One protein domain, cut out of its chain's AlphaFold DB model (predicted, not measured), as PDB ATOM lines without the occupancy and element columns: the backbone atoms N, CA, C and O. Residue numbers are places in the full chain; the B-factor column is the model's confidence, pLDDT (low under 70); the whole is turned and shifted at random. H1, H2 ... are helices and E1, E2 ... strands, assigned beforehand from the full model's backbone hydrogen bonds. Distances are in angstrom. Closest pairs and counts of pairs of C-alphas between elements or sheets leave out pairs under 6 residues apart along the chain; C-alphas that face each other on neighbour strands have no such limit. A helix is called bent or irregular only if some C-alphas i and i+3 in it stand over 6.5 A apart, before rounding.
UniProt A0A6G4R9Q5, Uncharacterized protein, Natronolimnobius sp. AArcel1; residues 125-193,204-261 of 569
ATOM      1  N   GLN A 125      -7.843  27.201 -59.886       94.62
ATOM      2  CA  GLN A 125      -8.012  28.540 -59.336       94.62
ATOM      3  C   GLN A 125      -8.911  28.512 -58.097       94.62
ATOM      4  O   GLN A 125      -8.605  29.143 -57.085       94.62
ATOM      5  N   VAL A 126     -10.000  27.741 -58.163       95.25
ATOM      6  CA  VAL A 126     -10.919  27.541 -57.038       95.25
ATOM      7  C   VAL A 126     -10.210  26.787 -55.919       95.25
ATOM      8  O   VAL A 126     -10.281  27.215 -54.775       95.25
ATOM      9  N   ALA A 127      -9.444  25.739 -56.239       93.56
ATOM     10  CA  ALA A 127      -8.680  24.987 -55.244       93.56
ATOM     11  C   ALA A 127      -7.625  25.848 -54.524       93.56
ATOM     12  O   ALA A 127      -7.456  25.723 -53.310       93.56
ATOM     13  N   PHE A 128      -6.918  26.723 -55.250       95.69
ATOM     14  CA  PHE A 128      -5.961  27.653 -54.649       95.69
ATOM     15  C   PHE A 128      -6.663  28.656 -53.729       95.69
ATOM     16  O   PHE A 128      -6.218  28.857 -52.600       95.69
ATOM     17  N   GLU A 129      -7.776  29.248 -54.173       95.88
ATOM     18  CA  GLU A 129      -8.539  30.205 -53.362       95.88
ATOM     19  C   GLU A 129      -9.198  29.546 -52.139       95.88
ATOM     20  O   GLU A 129      -9.291  30.155 -51.072       95.88
ATOM     21  N   GLU A 130      -9.629  28.289 -52.263       94.62
ATOM     22  CA  GLU A 130     -10.234  27.527 -51.174       94.62
ATOM     23  C   GLU A 130      -9.234  27.146 -50.085       94.62
ATOM     24  O   GLU A 130      -9.580  27.257 -48.911       94.62
ATOM     25  N   ARG A 131      -8.014  26.742 -50.455       94.75
ATOM     26  CA  ARG A 131      -7.022  26.170 -49.522       94.75
ATOM     27  C   ARG A 131      -6.002  27.171 -49.004       94.75
ATOM     28  O   ARG A 131      -5.552  27.061 -47.866       94.75
ATOM     29  N   ILE A 132      -5.625  28.127 -49.848       94.88
ATOM     30  CA  ILE A 132      -4.669  29.186 -49.535       94.88
ATOM     31  C   ILE A 132      -5.447  30.498 -49.578       94.88
ATOM     32  O   ILE A 132      -5.861  30.981 -48.533       94.88
ATOM     33  N   GLY A 133      -5.760  31.016 -50.762       95.00
ATOM     34  CA  GLY A 133      -6.517  32.252 -50.959       95.00
ATOM     35  C   GLY A 133      -5.771  33.529 -50.572       95.00
ATOM     36  O   GLY A 133      -4.990  33.580 -49.617       95.00
ATOM     37  N   GLY A 134      -6.029  34.614 -51.307       94.88
ATOM     38  CA  GLY A 134      -5.281  35.871 -51.141       94.88
ATOM     39  C   GLY A 134      -5.424  36.494 -49.745       94.88
ATOM     40  O   GLY A 134      -4.469  37.028 -49.182       94.88
ATOM     41  N   GLY A 135      -6.605  36.365 -49.133       95.62
ATOM     42  CA  GLY A 135      -6.848  36.866 -47.779       95.62
ATOM     43  C   GLY A 135      -6.040  36.141 -46.697       95.62
ATOM     44  O   GLY A 135      -5.731  36.738 -45.670       95.62
ATOM     45  N   THR A 136      -5.706  34.869 -46.896       96.44
ATOM     46  CA  THR A 136      -4.848  34.095 -45.983       96.44
ATOM     47  C   THR A 136      -3.409  34.552 -46.097       96.44
ATOM     48  O   THR A 136      -2.775  34.831 -45.087       96.44
ATOM     49  N   LEU A 137      -2.923  34.712 -47.330       97.81
ATOM     50  CA  LEU A 137      -1.567  35.183 -47.599       97.81
ATOM     51  C   LEU A 137      -1.315  36.553 -46.961       97.81
ATOM     52  O   LEU A 137      -0.299  36.743 -46.307       97.81
ATOM     53  N   ASN A 138      -2.277  37.475 -47.046       97.56
ATOM     54  CA  ASN A 138      -2.160  38.782 -46.390       97.56
ATOM     55  C   ASN A 138      -2.053  38.690 -44.859       97.56
ATOM     56  O   ASN A 138      -1.322  39.473 -44.263       97.56
ATOM     57  N   ARG A 139      -2.761  37.740 -44.233       96.81
ATOM     58  CA  ARG A 139      -2.718  37.514 -42.778       96.81
ATOM     59  C   ARG A 139      -1.421  36.857 -42.324       96.81
ATOM     60  O   ARG A 139      -0.919  37.185 -41.263       96.81
ATOM     61  N   LEU A 140      -0.895  35.934 -43.126       97.81
ATOM     62  CA  LEU A 140       0.328  35.202 -42.805       97.81
ATOM     63  C   LEU A 140       1.601  35.978 -43.150       97.81
ATOM     64  O   LEU A 140       2.661  35.651 -42.628       97.81
ATOM     65  N   LYS A 141       1.514  37.010 -43.999       98.06
ATOM     66  CA  LYS A 141       2.666  37.808 -44.440       98.06
ATOM     67  C   LYS A 141       3.558  38.318 -43.293       98.06
ATOM     68  O   LYS A 141       4.770  38.267 -43.460       98.06
ATOM     69  N   PRO A 142       3.024  38.803 -42.153       97.75
ATOM     70  CA  PRO A 142       3.856  39.256 -41.038       97.75
ATOM     71  C   PRO A 142       4.597  38.134 -40.295       97.75
ATOM     72  O   PRO A 142       5.517  38.441 -39.547       97.75
ATOM     73  N   ILE A 143       4.179  36.876 -40.473       97.56
ATOM     74  CA  ILE A 143       4.679  35.703 -39.740       97.56
ATOM     75  C   ILE A 143       5.658  34.910 -40.614       97.56
ATOM     76  O   ILE A 143       6.767  34.609 -40.192       97.56
ATOM     77  N   VAL A 144       5.258  34.608 -41.854       97.94
ATOM     78  CA  VAL A 144       6.013  33.783 -42.816       97.94
ATOM     79  C   VAL A 144       6.139  34.503 -44.169       97.94
ATOM     80  O   VAL A 144       5.538  34.083 -45.164       97.94
ATOM     81  N   PRO A 145       6.871  35.636 -44.232       97.75
ATOM     82  CA  PRO A 145       6.904  36.498 -45.415       97.75
ATOM     83  C   PRO A 145       7.408  35.769 -46.668       97.75
ATOM     84  O   PRO A 145       6.802  35.906 -47.729       97.75
ATOM     85  N   ASP A 146       8.445  34.939 -46.537       97.56
ATOM     86  CA  ASP A 146       9.107  34.284 -47.670       97.56
ATOM     87  C   ASP A 146       8.187  33.279 -48.390       97.56
ATOM     88  O   ASP A 146       8.043  33.335 -49.616       97.56
ATOM     89  N   SER A 147       7.499  32.387 -47.660       97.12
ATOM     90  CA  SER A 147       6.498  31.492 -48.270       97.12
ATOM     91  C   SER A 147       5.297  32.231 -48.833       97.12
ATOM     92  O   SER A 147       4.710  31.792 -49.826       97.12
ATOM     93  N   VAL A 148       4.894  33.338 -48.205       97.94
ATOM     94  CA  VAL A 148       3.780  34.143 -48.700       97.94
ATOM     95  C   VAL A 148       4.127  34.781 -50.040       97.94
ATOM     96  O   VAL A 148       3.304  34.729 -50.952       97.94
ATOM     97  N   GLU A 149       5.330  35.331 -50.197       97.81
ATOM     98  CA  GLU A 149       5.788  35.902 -51.468       97.81
ATOM     99  C   GLU A 149       5.864  34.843 -52.578       97.81
ATOM    100  O   GLU A 149       5.404  35.089 -53.695       97.81
ATOM    101  N   GLU A 150       6.351  33.636 -52.268       97.25
ATOM    102  CA  GLU A 150       6.357  32.521 -53.222       97.25
ATOM    103  C   GLU A 150       4.932  32.126 -53.645       97.25
ATOM    104  O   GLU A 150       4.659  31.960 -54.836       97.25
ATOM    105  N   ALA A 151       4.006  32.018 -52.689       97.00
ATOM    106  CA  ALA A 151       2.616  31.676 -52.968       97.00
ATOM    107  C   ALA A 151       1.870  32.785 -53.732       97.00
ATOM    108  O   ALA A 151       1.003  32.481 -54.546       97.00
ATOM    109  N   GLN A 152       2.206  34.062 -53.510       97.31
ATOM    110  CA  GLN A 152       1.645  35.196 -54.255       97.31
ATOM    111  C   GLN A 152       2.142  35.257 -55.705       97.31
ATOM    112  O   GLN A 152       1.415  35.729 -56.578       97.31
ATOM    113  N   ALA A 153       3.363  34.789 -55.970       97.19
ATOM    114  CA  ALA A 153       3.933  34.738 -57.315       97.19
ATOM    115  C   ALA A 153       3.399  33.567 -58.164       97.19
ATOM    116  O   ALA A 153       3.634  33.523 -59.374       97.19
ATOM    117  N   PHE A 154       2.704  32.607 -57.548       97.31
ATOM    118  CA  PHE A 154       2.168  31.438 -58.231       97.31
ATOM    119  C   PHE A 154       0.900  31.773 -59.030       97.31
ATOM    120  O   PHE A 154      -0.090  32.248 -58.479       97.31
ATOM    121  N   ASP A 155       0.919  31.469 -60.332       96.19
ATOM    122  CA  ASP A 155      -0.247  31.544 -61.219       96.19
ATOM    123  C   ASP A 155      -0.782  30.126 -61.514       96.19
ATOM    124  O   ASP A 155      -0.164  29.385 -62.295       96.19
ATOM    125  N   PRO A 156      -1.935  29.728 -60.932       93.38
ATOM    126  CA  PRO A 156      -2.519  28.406 -61.146       93.38
ATOM    127  C   PRO A 156      -2.866  28.116 -62.611       93.38
ATOM    128  O   PRO A 156      -2.849  26.953 -63.015       93.38
ATOM    129  N   ALA A 157      -3.169  29.140 -63.418       93.12
ATOM    130  CA  ALA A 157      -3.570  28.972 -64.815       93.12
ATOM    131  C   ALA A 157      -2.381  28.692 -65.747       93.12
ATOM    132  O   ALA A 157      -2.546  28.064 -66.795       93.12
ATOM    133  N   ALA A 158      -1.182  29.146 -65.371       94.44
ATOM    134  CA  ALA A 158       0.042  28.970 -66.148       94.44
ATOM    135  C   ALA A 158       0.823  27.691 -65.784       94.44
ATOM    136  O   ALA A 158       1.749  27.303 -66.503       94.44
ATOM    137  N   ALA A 159       0.479  27.035 -64.674       94.25
ATOM    138  CA  ALA A 159       1.228  25.900 -64.154       94.25
ATOM    139  C   ALA A 159       0.953  24.590 -64.917       94.25
ATOM    140  O   ALA A 159      -0.180  24.261 -65.262       94.25
ATOM    141  N   ALA A 160       2.007  23.797 -65.144       94.25
ATOM    142  CA  ALA A 160       1.902  22.506 -65.832       94.25
ATOM    143  C   ALA A 160       1.193  21.424 -64.992       94.25
ATOM    144  O   ALA A 160       0.535  20.547 -65.546       94.25
ATOM    145  N   ASP A 161       1.334  21.491 -63.665       95.94
ATOM    146  CA  ASP A 161       0.640  20.634 -62.696       95.94
ATOM    147  C   ASP A 161       0.187  21.489 -61.498       95.94
ATOM    148  O   ASP A 161       0.853  21.516 -60.455       95.94
ATOM    149  N   PRO A 162      -0.911  22.254 -61.655       94.88
ATOM    150  CA  PRO A 162      -1.333  23.234 -60.660       94.88
ATOM    151  C   PRO A 162      -1.621  22.615 -59.289       94.88
ATOM    152  O   PRO A 162      -1.223  23.162 -58.269       94.88
ATOM    153  N   MET A 163      -2.270  21.448 -59.246       95.31
ATOM    154  CA  MET A 163      -2.674  20.818 -57.984       95.31
ATOM    155  C   MET A 163      -1.477  20.341 -57.166       95.31
ATOM    156  O   MET A 163      -1.468  20.485 -55.942       95.31
ATOM    157  N   ARG A 164      -0.450  19.795 -57.825       95.69
ATOM    158  CA  ARG A 164       0.796  19.426 -57.151       95.69
ATOM    159  C   ARG A 164       1.503  20.647 -56.573       95.69
ATOM    160  O   ARG A 164       2.043  20.559 -55.474       95.69
ATOM    161  N   GLU A 165       1.487  21.759 -57.299       97.00
ATOM    162  CA  GLU A 165       2.132  22.992 -56.859       97.00
ATOM    163  C   GLU A 165       1.377  23.654 -55.699       97.00
ATOM    164  O   GLU A 165       1.999  24.029 -54.710       97.00
ATOM    165  N   ILE A 166       0.039  23.662 -55.730       96.94
ATOM    166  CA  ILE A 166      -0.801  24.094 -54.600       96.94
ATOM    167  C   ILE A 166      -0.486  23.268 -53.344       96.94
ATOM    168  O   ILE A 166      -0.269  23.837 -52.277       96.94
ATOM    169  N   ASN A 167      -0.391  21.936 -53.467       96.25
ATOM    170  CA  ASN A 167      -0.018  21.064 -52.343       96.25
ATOM    171  C   ASN A 167       1.376  21.400 -51.793       96.25
ATOM    172  O   ASN A 167       1.581  21.381 -50.581       96.25
ATOM    173  N   ARG A 168       2.341  21.690 -52.680       97.56
ATOM    174  CA  ARG A 168       3.708  22.065 -52.294       97.56
ATOM    175  C   ARG A 168       3.711  23.372 -51.506       97.56
ATOM    176  O   ARG A 168       4.340  23.423 -50.453       97.56
ATOM    177  N   LEU A 169       3.018  24.394 -52.008       98.06
ATOM    178  CA  LEU A 169       2.931  25.711 -51.378       98.06
ATOM    179  C   LEU A 169       2.238  25.636 -50.016       98.06
ATOM    180  O   LEU A 169       2.748  26.179 -49.042       98.06
ATOM    181  N   GLU A 170       1.128  24.906 -49.911       97.69
ATOM    182  CA  GLU A 170       0.429  24.721 -48.638       97.69
ATOM    183  C   GLU A 170       1.285  23.972 -47.610       97.69
ATOM    184  O   GLU A 170       1.389  24.401 -46.463       97.69
ATOM    185  N   GLN A 171       1.955  22.886 -48.012       97.50
ATOM    186  CA  GLN A 171       2.843  22.149 -47.112       97.50
ATOM    187  C   GLN A 171       4.052  22.989 -46.680       97.50
ATOM    188  O   GLN A 171       4.540  22.830 -45.561       97.50
ATOM    189  N   ARG A 172       4.542  23.870 -47.558       97.88
ATOM    190  CA  ARG A 172       5.616  24.807 -47.229       97.88
ATOM    191  C   ARG A 172       5.151  25.849 -46.212       97.88
ATOM    192  O   ARG A 172       5.802  25.979 -45.184       97.88
ATOM    193  N   LEU A 173       4.012  26.502 -46.459       98.00
ATOM    194  CA  LEU A 173       3.401  27.456 -45.527       98.00
ATOM    195  C   LEU A 173       3.173  26.822 -44.153       98.00
ATOM    196  O   LEU A 173       3.515  27.423 -43.145       98.00
ATOM    197  N   ARG A 174       2.643  25.592 -44.108       98.00
ATOM    198  CA  ARG A 174       2.459  24.855 -42.851       98.00
ATOM    199  C   ARG A 174       3.783  24.647 -42.117       98.00
ATOM    200  O   ARG A 174       3.851  24.942 -40.936       98.00
ATOM    201  N   ARG A 175       4.827  24.185 -42.809       98.06
ATOM    202  CA  ARG A 175       6.140  23.960 -42.187       98.06
ATOM    203  C   ARG A 175       6.757  25.252 -41.657       98.06
ATOM    204  O   ARG A 175       7.233  25.264 -40.537       98.06
ATOM    205  N   GLU A 176       6.727  26.333 -42.433       98.00
ATOM    206  CA  GLU A 176       7.272  27.613 -41.964       98.00
ATOM    207  C   GLU A 176       6.449  28.195 -40.801       98.00
ATOM    208  O   GLU A 176       7.012  28.864 -39.944       98.00
ATOM    209  N   LEU A 177       5.142  27.907 -40.716       97.81
ATOM    210  CA  LEU A 177       4.339  28.241 -39.535       97.81
ATOM    211  C   LEU A 177       4.708  27.386 -38.316       97.81
ATOM    212  O   LEU A 177       4.807  27.931 -37.223       97.81
ATOM    213  N   GLU A 178       4.929  26.080 -38.492       97.88
ATOM    214  CA  GLU A 178       5.437  25.194 -37.429       97.88
ATOM    215  C   GLU A 178       6.793  25.692 -36.904       97.88
ATOM    216  O   GLU A 178       6.985  25.786 -35.692       97.88
ATOM    217  N   ASP A 179       7.703  26.064 -37.811       97.88
ATOM    218  CA  ASP A 179       9.011  26.628 -37.472       97.88
ATOM    219  C   ASP A 179       8.852  27.973 -36.737       97.88
ATOM    220  O   ASP A 179       9.439  28.165 -35.676       97.88
ATOM    221  N   ALA A 180       7.987  28.874 -37.221       97.31
ATOM    222  CA  ALA A 180       7.729  30.165 -36.576       97.31
ATOM    223  C   ALA A 180       7.150  30.023 -35.157       97.31
ATOM    224  O   ALA A 180       7.544  30.773 -34.260       97.31
ATOM    225  N   ILE A 181       6.238  29.064 -34.939       96.81
ATOM    226  CA  ILE A 181       5.722  28.724 -33.604       96.81
ATOM    227  C   ILE A 181       6.866  28.192 -32.729       96.81
ATOM    228  O   ILE A 181       7.027  28.647 -31.603       96.81
ATOM    229  N   GLY A 182       7.686  27.270 -33.244       95.56
ATOM    230  CA  GLY A 182       8.793  26.665 -32.496       95.56
ATOM    231  C   GLY A 182       9.941  27.621 -32.150       95.56
ATOM    232  O   GLY A 182      10.626  27.410 -31.148       95.56
ATOM    233  N   ASP A 183      10.136  28.668 -32.950       95.44
ATOM    234  CA  ASP A 183      11.160  29.696 -32.748       95.44
ATOM    235  C   ASP A 183      10.699  30.839 -31.818       95.44
ATOM    236  O   ASP A 183      11.467  31.768 -31.559       95.44
ATOM    237  N   GLY A 184       9.464  30.785 -31.303       94.25
ATOM    238  CA  GLY A 184       8.915  31.793 -30.390       94.25
ATOM    239  C   GLY A 184       8.377  33.045 -31.087       94.25
ATOM    240  O   GLY A 184       8.224  34.087 -30.458       94.25
ATOM    241  N   THR A 185       8.051  32.988 -32.385       95.69
ATOM    242  CA  THR A 185       7.416  34.131 -33.088       95.69
ATOM    243  C   THR A 185       6.039  34.461 -32.503       95.69
ATOM    244  O   THR A 185       5.574  35.597 -32.592       95.69
ATOM    245  N   LEU A 186       5.380  33.458 -31.917       95.56
ATOM    246  CA  LEU A 186       4.116  33.597 -31.199       95.56
ATOM    247  C   LEU A 186       4.296  33.611 -29.673       95.56
ATOM    248  O   LEU A 186       3.294  33.579 -28.960       95.56
ATOM    249  N   ASP A 187       5.529  33.704 -29.168       94.94
ATOM    250  CA  ASP A 187       5.780  33.861 -27.738       94.94
ATOM    251  C   ASP A 187       5.260  35.242 -27.294       94.94
ATOM    252  O   ASP A 187       5.706  36.271 -27.816       94.94
ATOM    253  N   PRO A 188       4.309  35.319 -26.345       93.88
ATOM    254  CA  PRO A 188       3.890  36.600 -25.784       93.88
ATOM    255  C   PRO A 188       5.008  37.276 -24.973       93.88
ATOM    256  O   PRO A 188       4.869  38.450 -24.632       93.88
ATOM    257  N   GLY A 189       6.086  36.554 -24.644       94.44
ATOM    258  CA  GLY A 189       7.274  37.011 -23.936       94.44
ATOM    259  C   GLY A 189       7.836  38.326 -24.474       94.44
ATOM    260  O   GLY A 189       8.315  38.420 -25.600       94.44
ATOM    261  N   VAL A 190       7.848  39.358 -23.628       95.62
ATOM    262  CA  VAL A 190       8.469  40.649 -23.951       95.62
ATOM    263  C   VAL A 190       9.786  40.760 -23.196       95.62
ATOM    264  O   VAL A 190       9.859  40.456 -22.008       95.62
ATOM    265  N   THR A 191      10.832  41.233 -23.869       96.31
ATOM    266  CA  THR A 191      12.121  41.550 -23.242       96.31
ATOM    267  C   THR A 191      12.309  43.061 -23.196       96.31
ATOM    268  O   THR A 191      12.050  43.750 -24.183       96.31
ATOM    269  N   SER A 192      12.744  43.575 -22.047       95.75
ATOM    270  CA  SER A 192      13.063  44.988 -21.859       95.75
ATOM    271  C   SER A 192      14.232  45.426 -22.729       95.75
ATOM    272  O   SER A 192      15.041  44.609 -23.179       95.75
ATOM    273  N   ARG A 193      14.383  46.739 -22.905       93.62
ATOM    274  CA  ARG A 193      15.556  47.309 -23.597       93.62
ATOM    275  C   ARG A 193      16.889  46.941 -22.940       93.62
ATOM    276  O   ARG A 193      17.903  46.858 -23.625       93.62
ATOM    277  N   PRO A 204      -3.336  43.532 -17.568       92.88
ATOM    278  CA  PRO A 204      -4.791  43.645 -17.620       92.88
ATOM    279  C   PRO A 204      -5.438  42.438 -18.323       92.88
ATOM    280  O   PRO A 204      -4.857  41.862 -19.240       92.88
ATOM    281  N   SER A 205      -6.656  42.051 -17.918       92.06
ATOM    282  CA  SER A 205      -7.343  40.852 -18.445       92.06
ATOM    283  C   SER A 205      -7.452  40.834 -19.970       92.06
ATOM    284  O   SER A 205      -7.202  39.802 -20.574       92.06
ATOM    285  N   GLN A 206      -7.709  41.988 -20.590       94.44
ATOM    286  CA  GLN A 206      -7.785  42.140 -22.048       94.44
ATOM    287  C   GLN A 206      -6.498  41.758 -22.795       94.44
ATOM    288  O   GLN A 206      -6.548  41.536 -23.993       94.44
ATOM    289  N   TYR A 207      -5.358  41.716 -22.104       95.88
ATOM    290  CA  TYR A 207      -4.079  41.276 -22.657       95.88
ATOM    291  C   TYR A 207      -3.703  39.871 -22.192       95.88
ATOM    292  O   TYR A 207      -2.890  39.231 -22.844       95.88
ATOM    293  N   ARG A 208      -4.287  39.380 -21.089       94.88
ATOM    294  CA  ARG A 208      -4.067  38.014 -20.578       94.88
ATOM    295  C   ARG A 208      -4.910  36.953 -21.279       94.88
ATOM    296  O   ARG A 208      -4.608  35.764 -21.200       94.88
ATOM    297  N   GLU A 209      -5.974  37.386 -21.933       96.12
ATOM    298  CA  GLU A 209      -6.951  36.522 -22.571       96.12
ATOM    299  C   GLU A 209      -7.153  36.968 -24.017       96.12
ATOM    300  O   GLU A 209      -7.279  38.162 -24.289       96.12
ATOM    301  N   VAL A 210      -7.208  36.007 -24.938       96.56
ATOM    302  CA  VAL A 210      -7.492  36.252 -26.356       96.56
ATOM    303  C   VAL A 210      -8.677  35.400 -26.786       96.56
ATOM    304  O   VAL A 210      -8.768  34.221 -26.450       96.56
ATOM    305  N   SER A 211      -9.620  36.013 -27.503       95.81
ATOM    306  CA  SER A 211     -10.795  35.322 -28.041       95.81
ATOM    307  C   SER A 211     -10.555  34.932 -29.493       95.81
ATOM    308  O   SER A 211     -10.324  35.791 -30.342       95.81
ATOM    309  N   LEU A 212     -10.625  33.636 -29.781       93.75
ATOM    310  CA  LEU A 212     -10.211  33.073 -31.058       93.75
ATOM    311  C   LEU A 212     -11.388  32.862 -32.013       93.75
ATOM    312  O   LEU A 212     -12.351  32.165 -31.669       93.75
ATOM    313  N   PRO A 213     -11.336  33.405 -33.240       88.50
ATOM    314  CA  PRO A 213     -12.310  33.066 -34.267       88.50
ATOM    315  C   PRO A 213     -12.106  31.618 -34.756       88.50
ATOM    316  O   PRO A 213     -10.995  31.104 -34.694       88.50
ATOM    317  N   PRO A 214     -13.146  30.957 -35.305       84.31
ATOM    318  CA  PRO A 214     -14.530  31.419 -35.436       84.31
ATOM    319  C   PRO A 214     -15.402  31.120 -34.205       84.31
ATOM    320  O   PRO A 214     -16.519  31.629 -34.118       84.31
ATOM    321  N   ALA A 215     -14.927  30.282 -33.281       85.00
ATOM    322  CA  ALA A 215     -15.705  29.805 -32.137       85.00
ATOM    323  C   ALA A 215     -15.876  30.859 -31.027       85.00
ATOM    324  O   ALA A 215     -16.769  30.719 -30.194       85.00
ATOM    325  N   ASN A 216     -15.061  31.921 -31.048       90.00
ATOM    326  CA  ASN A 216     -14.898  32.897 -29.967       90.00
ATOM    327  C   ASN A 216     -14.522  32.222 -28.642       90.00
ATOM    328  O   ASN A 216     -15.014  32.598 -27.581       90.00
ATOM    329  N   GLU A 217     -13.679  31.192 -28.718       93.19
ATOM    330  CA  GLU A 217     -13.128  30.543 -27.534       93.19
ATOM    331  C   GLU A 217     -12.062  31.446 -26.921       93.19
ATOM    332  O   GLU A 217     -11.178  31.934 -27.623       93.19
ATOM    333  N   THR A 218     -12.170  31.698 -25.622       96.12
ATOM    334  CA  THR A 218     -11.196  32.504 -24.889       96.12
ATOM    335  C   THR A 218     -10.108  31.598 -24.334       96.12
ATOM    336  O   THR A 218     -10.408  30.673 -23.579       96.12
ATOM    337  N   ILE A 219      -8.856  31.883 -24.682       96.56
ATOM    338  CA  ILE A 219      -7.680  31.180 -24.162       96.56
ATOM    339  C   ILE A 219      -6.775  32.146 -23.391       96.56
ATOM    340  O   ILE A 219      -6.854  33.363 -23.576       96.56
ATOM    341  N   HIS A 220      -5.901  31.608 -22.542       96.38
ATOM    342  CA  HIS A 220      -4.908  32.390 -21.810       96.38
ATOM    343  C   HIS A 220      -3.626  32.571 -22.645       96.38
ATOM    344  O   HIS A 220      -3.276  31.688 -23.427       96.38
ATOM    345  N   VAL A 221      -2.880  33.675 -22.465       95.50
ATOM    346  CA  VAL A 221      -1.671  33.951 -23.292       95.50
ATOM    347  C   VAL A 221      -0.616  32.858 -23.190       95.50
ATOM    348  O   VAL A 221       0.101  32.584 -24.142       95.50
ATOM    349  N   ALA A 222      -0.523  32.238 -22.013       94.62
ATOM    350  CA  ALA A 222       0.444  31.184 -21.731       94.62
ATOM    351  C   ALA A 222       0.227  29.934 -22.602       94.62
ATOM    352  O   ALA A 222       1.146  29.136 -22.755       94.62
ATOM    353  N   ASP A 223      -0.968  29.786 -23.180       96.38
ATOM    354  CA  ASP A 223      -1.342  28.645 -24.010       96.38
ATOM    355  C   ASP A 223      -1.250  28.960 -25.516       96.38
ATOM    356  O   ASP A 223      -1.524  28.079 -26.329       96.38
ATOM    357  N   ILE A 224      -0.859  30.183 -25.915       96.44
ATOM    358  CA  ILE A 224      -0.878  30.642 -27.319       96.44
ATOM    359  C   ILE A 224      -0.105  29.701 -28.246       96.44
ATOM    360  O   ILE A 224      -0.648  29.287 -29.268       96.44
ATOM    361  N   GLU A 225       1.129  29.330 -27.900       96.62
ATOM    362  CA  GLU A 225       1.956  28.464 -28.750       96.62
ATOM    363  C   GLU A 225       1.371  27.053 -28.872       96.62
ATOM    364  O   GLU A 225       1.366  26.469 -29.956       96.62
ATOM    365  N   THR A 226       0.823  26.523 -27.772       97.12
ATOM    366  CA  THR A 226       0.193  25.194 -27.761       97.12
ATOM    367  C   THR A 226      -1.069  25.200 -28.616       97.12
ATOM    368  O   THR A 226      -1.233  24.338 -29.472       97.12
ATOM    369  N   VAL A 227      -1.925  26.214 -28.462       97.12
ATOM    370  CA  VAL A 227      -3.152  26.346 -29.255       97.12
ATOM    371  C   VAL A 227      -2.838  26.607 -30.729       97.12
ATOM    372  O   VAL A 227      -3.515  26.064 -31.598       97.12
ATOM    373  N   ALA A 228      -1.806  27.394 -31.042       97.06
ATOM    374  CA  ALA A 228      -1.363  27.600 -32.418       97.06
ATOM    375  C   ALA A 228      -0.903  26.286 -33.069       97.06
ATOM    376  O   ALA A 228      -1.280  26.010 -34.210       97.06
ATOM    377  N   ALA A 229      -0.128  25.474 -32.343       97.12
ATOM    378  CA  ALA A 229       0.323  24.166 -32.807       97.12
ATOM    379  C   ALA A 229      -0.853  23.194 -33.007       97.12
ATOM    380  O   ALA A 229      -0.964  22.592 -34.074       97.12
ATOM    381  N   ASP A 230      -1.764  23.111 -32.033       97.19
ATOM    382  CA  ASP A 230      -2.949  22.245 -32.091       97.19
ATOM    383  C   ASP A 230      -3.848  22.612 -33.282       97.19
ATOM    384  O   ASP A 230      -4.253  21.746 -34.055       97.19
ATOM    385  N   VAL A 231      -4.112  23.907 -33.494       96.75
ATOM    386  CA  VAL A 231      -4.921  24.388 -34.627       96.75
ATOM    387  C   VAL A 231      -4.262  24.061 -35.967       96.75
ATOM    388  O   VAL A 231      -4.949  23.724 -36.931       96.75
ATOM    389  N   LEU A 232      -2.934  24.150 -36.054       96.75
ATOM    390  CA  LEU A 232      -2.207  23.842 -37.283       96.75
ATOM    391  C   LEU A 232      -2.193  22.336 -37.603       96.75
ATOM    392  O   LEU A 232      -2.194  21.969 -38.784       96.75
ATOM    393  N   GLU A 233      -2.198  21.483 -36.572       96.88
ATOM    394  CA  GLU A 233      -2.292  20.022 -36.692       96.88
ATOM    395  C   GLU A 233      -3.719  19.560 -37.037       96.88
ATOM    396  O   GLU A 233      -3.895  18.731 -37.938       96.88
ATOM    397  N   ASP A 234      -4.730  20.107 -36.354       96.06
ATOM    398  CA  ASP A 234      -6.129  19.683 -36.468       96.06
ATOM    399  C   ASP A 234      -6.802  20.161 -37.765       96.06
ATOM    400  O   ASP A 234      -7.631  19.442 -38.339       96.06
ATOM    401  N   GLU A 235      -6.465  21.360 -38.249       96.06
ATOM    402  CA  GLU A 235      -7.093  21.912 -39.448       96.06
ATOM    403  C   GLU A 235      -6.506  21.290 -40.729       96.06
ATOM    404  O   GLU A 235      -5.287  21.239 -40.926       96.06
ATOM    405  N   PRO A 236      -7.345  20.832 -41.677       93.06
ATOM    406  CA  PRO A 236      -6.866  20.193 -42.901       93.06
ATOM    407  C   PRO A 236      -6.211  21.187 -43.863       93.06
ATOM    408  O   PRO A 236      -5.372  20.775 -44.667       93.06
ATOM    409  N   HIS A 237      -6.587  22.467 -43.784       93.75
ATOM    410  CA  HIS A 237      -6.118  23.517 -44.678       93.75
ATOM    411  C   HIS A 237      -5.465  24.678 -43.941       93.75
ATOM    412  O   HIS A 237      -5.954  25.142 -42.912       93.75
ATOM    413  N   VAL A 238      -4.379  25.208 -44.516       95.31
ATOM    414  CA  VAL A 238      -3.663  26.367 -43.945       95.31
ATOM    415  C   VAL A 238      -4.573  27.590 -43.835       95.31
ATOM    416  O   VAL A 238      -4.455  28.345 -42.877       95.31
ATOM    417  N   ARG A 239      -5.515  27.782 -44.766       95.50
ATOM    418  CA  ARG A 239      -6.493  28.879 -44.709       95.50
ATOM    419  C   ARG A 239      -7.299  28.922 -43.413       95.50
ATOM    420  O   ARG A 239      -7.567  30.021 -42.920       95.50
ATOM    421  N   ASP A 240      -7.710  27.766 -42.907       93.88
ATOM    422  CA  ASP A 240      -8.558  27.685 -41.718       93.88
ATOM    423  C   ASP A 240      -7.729  27.988 -40.465       93.88
ATOM    424  O   ASP A 240      -8.086  28.889 -39.700       93.88
ATOM    425  N   ALA A 241      -6.541  27.382 -40.350       95.88
ATOM    426  CA  ALA A 241      -5.590  27.664 -39.274       95.88
ATOM    427  C   ALA A 241      -5.105  29.128 -39.260       95.88
ATOM    428  O   ALA A 241      -4.974  29.748 -38.205       95.88
ATOM    429  N   ALA A 242      -4.877  29.719 -40.435       96.12
ATOM    430  CA  ALA A 242      -4.286  31.046 -40.569       96.12
ATOM    431  C   ALA A 242      -5.111  32.170 -39.941       96.12
ATOM    432  O   ALA A 242      -4.545  33.183 -39.540       96.12
ATOM    433  N   ARG A 243      -6.441  32.036 -39.866       94.88
ATOM    434  CA  ARG A 243      -7.276  33.050 -39.202       94.88
ATOM    435  C   ARG A 243      -7.005  33.089 -37.706       94.88
ATOM    436  O   ARG A 243      -6.867  34.176 -37.156       94.88
ATOM    437  N   THR A 244      -6.918  31.919 -37.084       96.50
ATOM    438  CA  THR A 244      -6.632  31.780 -35.658       96.50
ATOM    439  C   THR A 244      -5.195  32.179 -35.357       96.50
ATOM    440  O   THR A 244      -4.974  33.016 -34.491       96.50
ATOM    441  N   ILE A 245      -4.228  31.671 -36.128       97.44
ATOM    442  CA  ILE A 245      -2.804  31.991 -35.948       97.44
ATOM    443  C   ILE A 245      -2.543  33.493 -36.121       97.44
ATOM    444  O   ILE A 245      -1.814  34.077 -35.328       97.44
ATOM    445  N   ALA A 246      -3.168  34.144 -37.105       97.00
ATOM    446  CA  ALA A 246      -3.033  35.590 -37.269       97.00
ATOM    447  C   ALA A 246      -3.637  36.369 -36.092       97.00
ATOM    448  O   ALA A 246      -3.016  37.315 -35.628       97.00
ATOM    449  N   ALA A 247      -4.794  35.948 -35.567       96.69
ATOM    450  CA  ALA A 247      -5.383  36.578 -34.384       96.69
ATOM    451  C   ALA A 247      -4.491  36.426 -33.137       96.69
ATOM    452  O   ALA A 247      -4.343  37.374 -32.372       96.69
ATOM    453  N   LEU A 248      -3.868  35.256 -32.955       97.50
ATOM    454  CA  LEU A 248      -2.890  35.015 -31.890       97.50
ATOM    455  C   LEU A 248      -1.659  35.916 -32.043       97.50
ATOM    456  O   LEU A 248      -1.244  36.564 -31.088       97.50
ATOM    457  N   PHE A 249      -1.111  35.992 -33.254       97.56
ATOM    458  CA  PHE A 249       0.037  36.838 -33.559       97.56
ATOM    459  C   PHE A 249      -0.262  38.325 -33.334       97.56
ATOM    460  O   PHE A 249       0.524  39.018 -32.687       97.56
ATOM    461  N   ASP A 250      -1.406  38.813 -33.820       97.50
ATOM    462  CA  ASP A 250      -1.842  40.194 -33.610       97.50
ATOM    463  C   ASP A 250      -1.950  40.505 -32.107       97.50
ATOM    464  O   ASP A 250      -1.437  41.529 -31.654       97.50
ATOM    465  N   HIS A 251      -2.499  39.580 -31.312       97.62
ATOM    466  CA  HIS A 251      -2.571  39.715 -29.853       97.62
ATOM    467  C   HIS A 251      -1.187  39.783 -29.187       97.62
ATOM    468  O   HIS A 251      -0.957  40.647 -28.339       97.62
ATOM    469  N   CYS A 252      -0.225  38.946 -29.597       97.31
ATOM    470  CA  CYS A 252       1.157  39.035 -29.104       97.31
ATOM    471  C   CYS A 252       1.783  40.405 -29.419       97.31
ATOM    472  O   CYS A 252       2.423  41.013 -28.557       97.31
ATOM    473  N   ARG A 253       1.534  40.957 -30.614       97.44
ATOM    474  CA  ARG A 253       1.999  42.308 -30.975       97.44
ATOM    475  C   ARG A 253       1.309  43.410 -30.183       97.44
ATOM    476  O   ARG A 253       1.934  44.436 -29.896       97.44
ATOM    477  N   GLU A 254       0.039  43.238 -29.835       97.56
ATOM    478  CA  GLU A 254      -0.680  44.167 -28.965       97.56
ATOM    479  C   GLU A 254      -0.092  44.181 -27.551       97.56
ATOM    480  O   GLU A 254       0.135  45.269 -27.012       97.56
ATOM    481  N   ILE A 255       0.220  43.006 -26.989       97.25
ATOM    482  CA  ILE A 255       0.928  42.868 -25.707       97.25
ATOM    483  C   ILE A 255       2.279  43.583 -25.774       97.25
ATOM    484  O   ILE A 255       2.546  44.468 -24.959       97.25
ATOM    485  N   GLU A 256       3.106  43.259 -26.769       97.12
ATOM    486  CA  GLU A 256       4.427  43.864 -26.967       97.12
ATOM    487  C   GLU A 256       4.330  45.394 -27.069       97.12
ATOM    488  O   GLU A 256       5.058  46.126 -26.397       97.12
ATOM    489  N   SER A 257       3.384  45.895 -27.868       97.12
ATOM    490  CA  SER A 257       3.152  47.331 -28.047       97.12
ATOM    491  C   SER A 257       2.682  48.008 -26.761       97.12
ATOM    492  O   SER A 257       3.078  49.139 -26.476       97.12
ATOM    493  N   TYR A 258       1.826  47.348 -25.979       97.19
ATOM    494  CA  TYR A 258       1.367  47.865 -24.694       97.19
ATOM    495  C   TYR A 258       2.516  47.948 -23.686       97.19
ATOM    496  O   TYR A 258       2.734  49.025 -23.129       97.19
ATOM    497  N   VAL A 259       3.283  46.868 -23.511       97.31
ATOM    498  CA  VAL A 259       4.433  46.823 -22.595       97.31
ATOM    499  C   VAL A 259       5.471  47.878 -22.978       97.31
ATOM    500  O   VAL A 259       5.896  48.639 -22.115       97.31
ATOM    501  N   ARG A 260       5.803  48.014 -24.270       97.00
ATOM    502  CA  ARG A 260       6.744  49.043 -24.753       97.00
ATOM    503  C   ARG A 260       6.301  50.463 -24.427       97.00
ATOM    504  O   ARG A 260       7.115  51.264 -23.987       97.00
ATOM    505  N   ARG A 261       5.013  50.785 -24.594       97.19
ATOM    506  CA  ARG A 261       4.495  52.116 -24.231       97.19
ATOM    507  C   ARG A 261       4.618  52.399 -22.733       97.19
ATOM    508  O   ARG A 261       4.892  53.537 -22.362       97.19
TER     509      ARG A 261
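AT A GLANCE: This is residues 125 to 193 and 204 to 261 of the 569 residues of an uncharacterized protein of Natronolimnobius sp. AArcel1 (UniProt A0A6G4R9Q5). Three long helices, H4, H6 and H7, make an elongated up-and-down bundle, loosely closed, in which H6 packs on both H4 and H7 while H4 and H7 meet at few points. Short helices H1, H2 and H3 pack round one half of it, and the small strand hairpin E1-E2, with H5 before it, packs on H7 and the first half of H6. The printed part has 127 residues, in the order H1 H2 H3 H4 H5 E1 E2 H6 H7; the two strands are antiparallel and the class is mostly helix. It is compact, with a radius of gyration of the C-alphas of 15.6 A, and spans 52 by 33 by 21 A.

IN THESE COORDINATES: Find C-alpha 125 at (-8.012, 28.540, -59.336), where H1 begins and runs to residue 131. H2 follows at residues 134 to 140 and H3 at 145 to 153. From C-alpha 162 at (-1.333, 23.234, -60.660), H4 runs 30.1 A to residue 182. After the cut come H5, residues 205 to 208, E1, 209 to 212, and E2, 217 to 220. H6, residues 221 to 234, measures 19.9 A and is irregular, with C-alphas 222 and 225 7.7 A apart. H7 runs 33.4 A from residue 238 to C-alpha 261 at (4.495, 52.116, -24.231), with a kink of 25 degrees near residue 245.

HOW THE PARTS SIT: Begin at H7, the hub, which touches five helices. H6 and H7 form a hairpin at a shallow tilt of 15 degrees, with C-alphas of Leu 232 and Ala 241 closest, 5.5 A. H4 touches H6 with residues 174 to 181 alone, opposite ways at 24 degrees, a shallow tilt; Ile 181 and Glu 225 have the closest C-alphas, 6.1 A. H4 and H7 only just touch, with 3 pairs of C-alphas within 8 A, the closest those of Arg 174 and Val 238, 6.4 A. H3 touches H4 at Ser 147 and Leu 173, their closest C-alphas, 5.8 A, and H2 touches H7 at Thr 136 and Arg 239, 5.6 A. H1 touches H4 at Phe 128 and Ile 166, 6.3 A. H5 and H7 only just touch, with 3 pairs of C-alphas within 8 A, the closest those of Tyr 207 and Ile 255, 6.1 A. In hairpin E1 and E2, N 210 and O 219 are within hydrogen-bond range at 3.0 A. Every O i to N i+4 pair is within range in H1, H2, H3 and H4; H6 has 8 of 10, H7 18 of 20, and H5 is too short for one.

THE WHOLE: The C-alphas farthest apart, of Ala 160 and Pro 204, are 53.1 A apart. Residues 194 to 203 are not printed, and C-alphas 193 and 204 stand 21.5 A apart across this cut. Of the links printed whole, none is long. Mean pLDDT of the printed part is 95.9, and no printed residue is under 70.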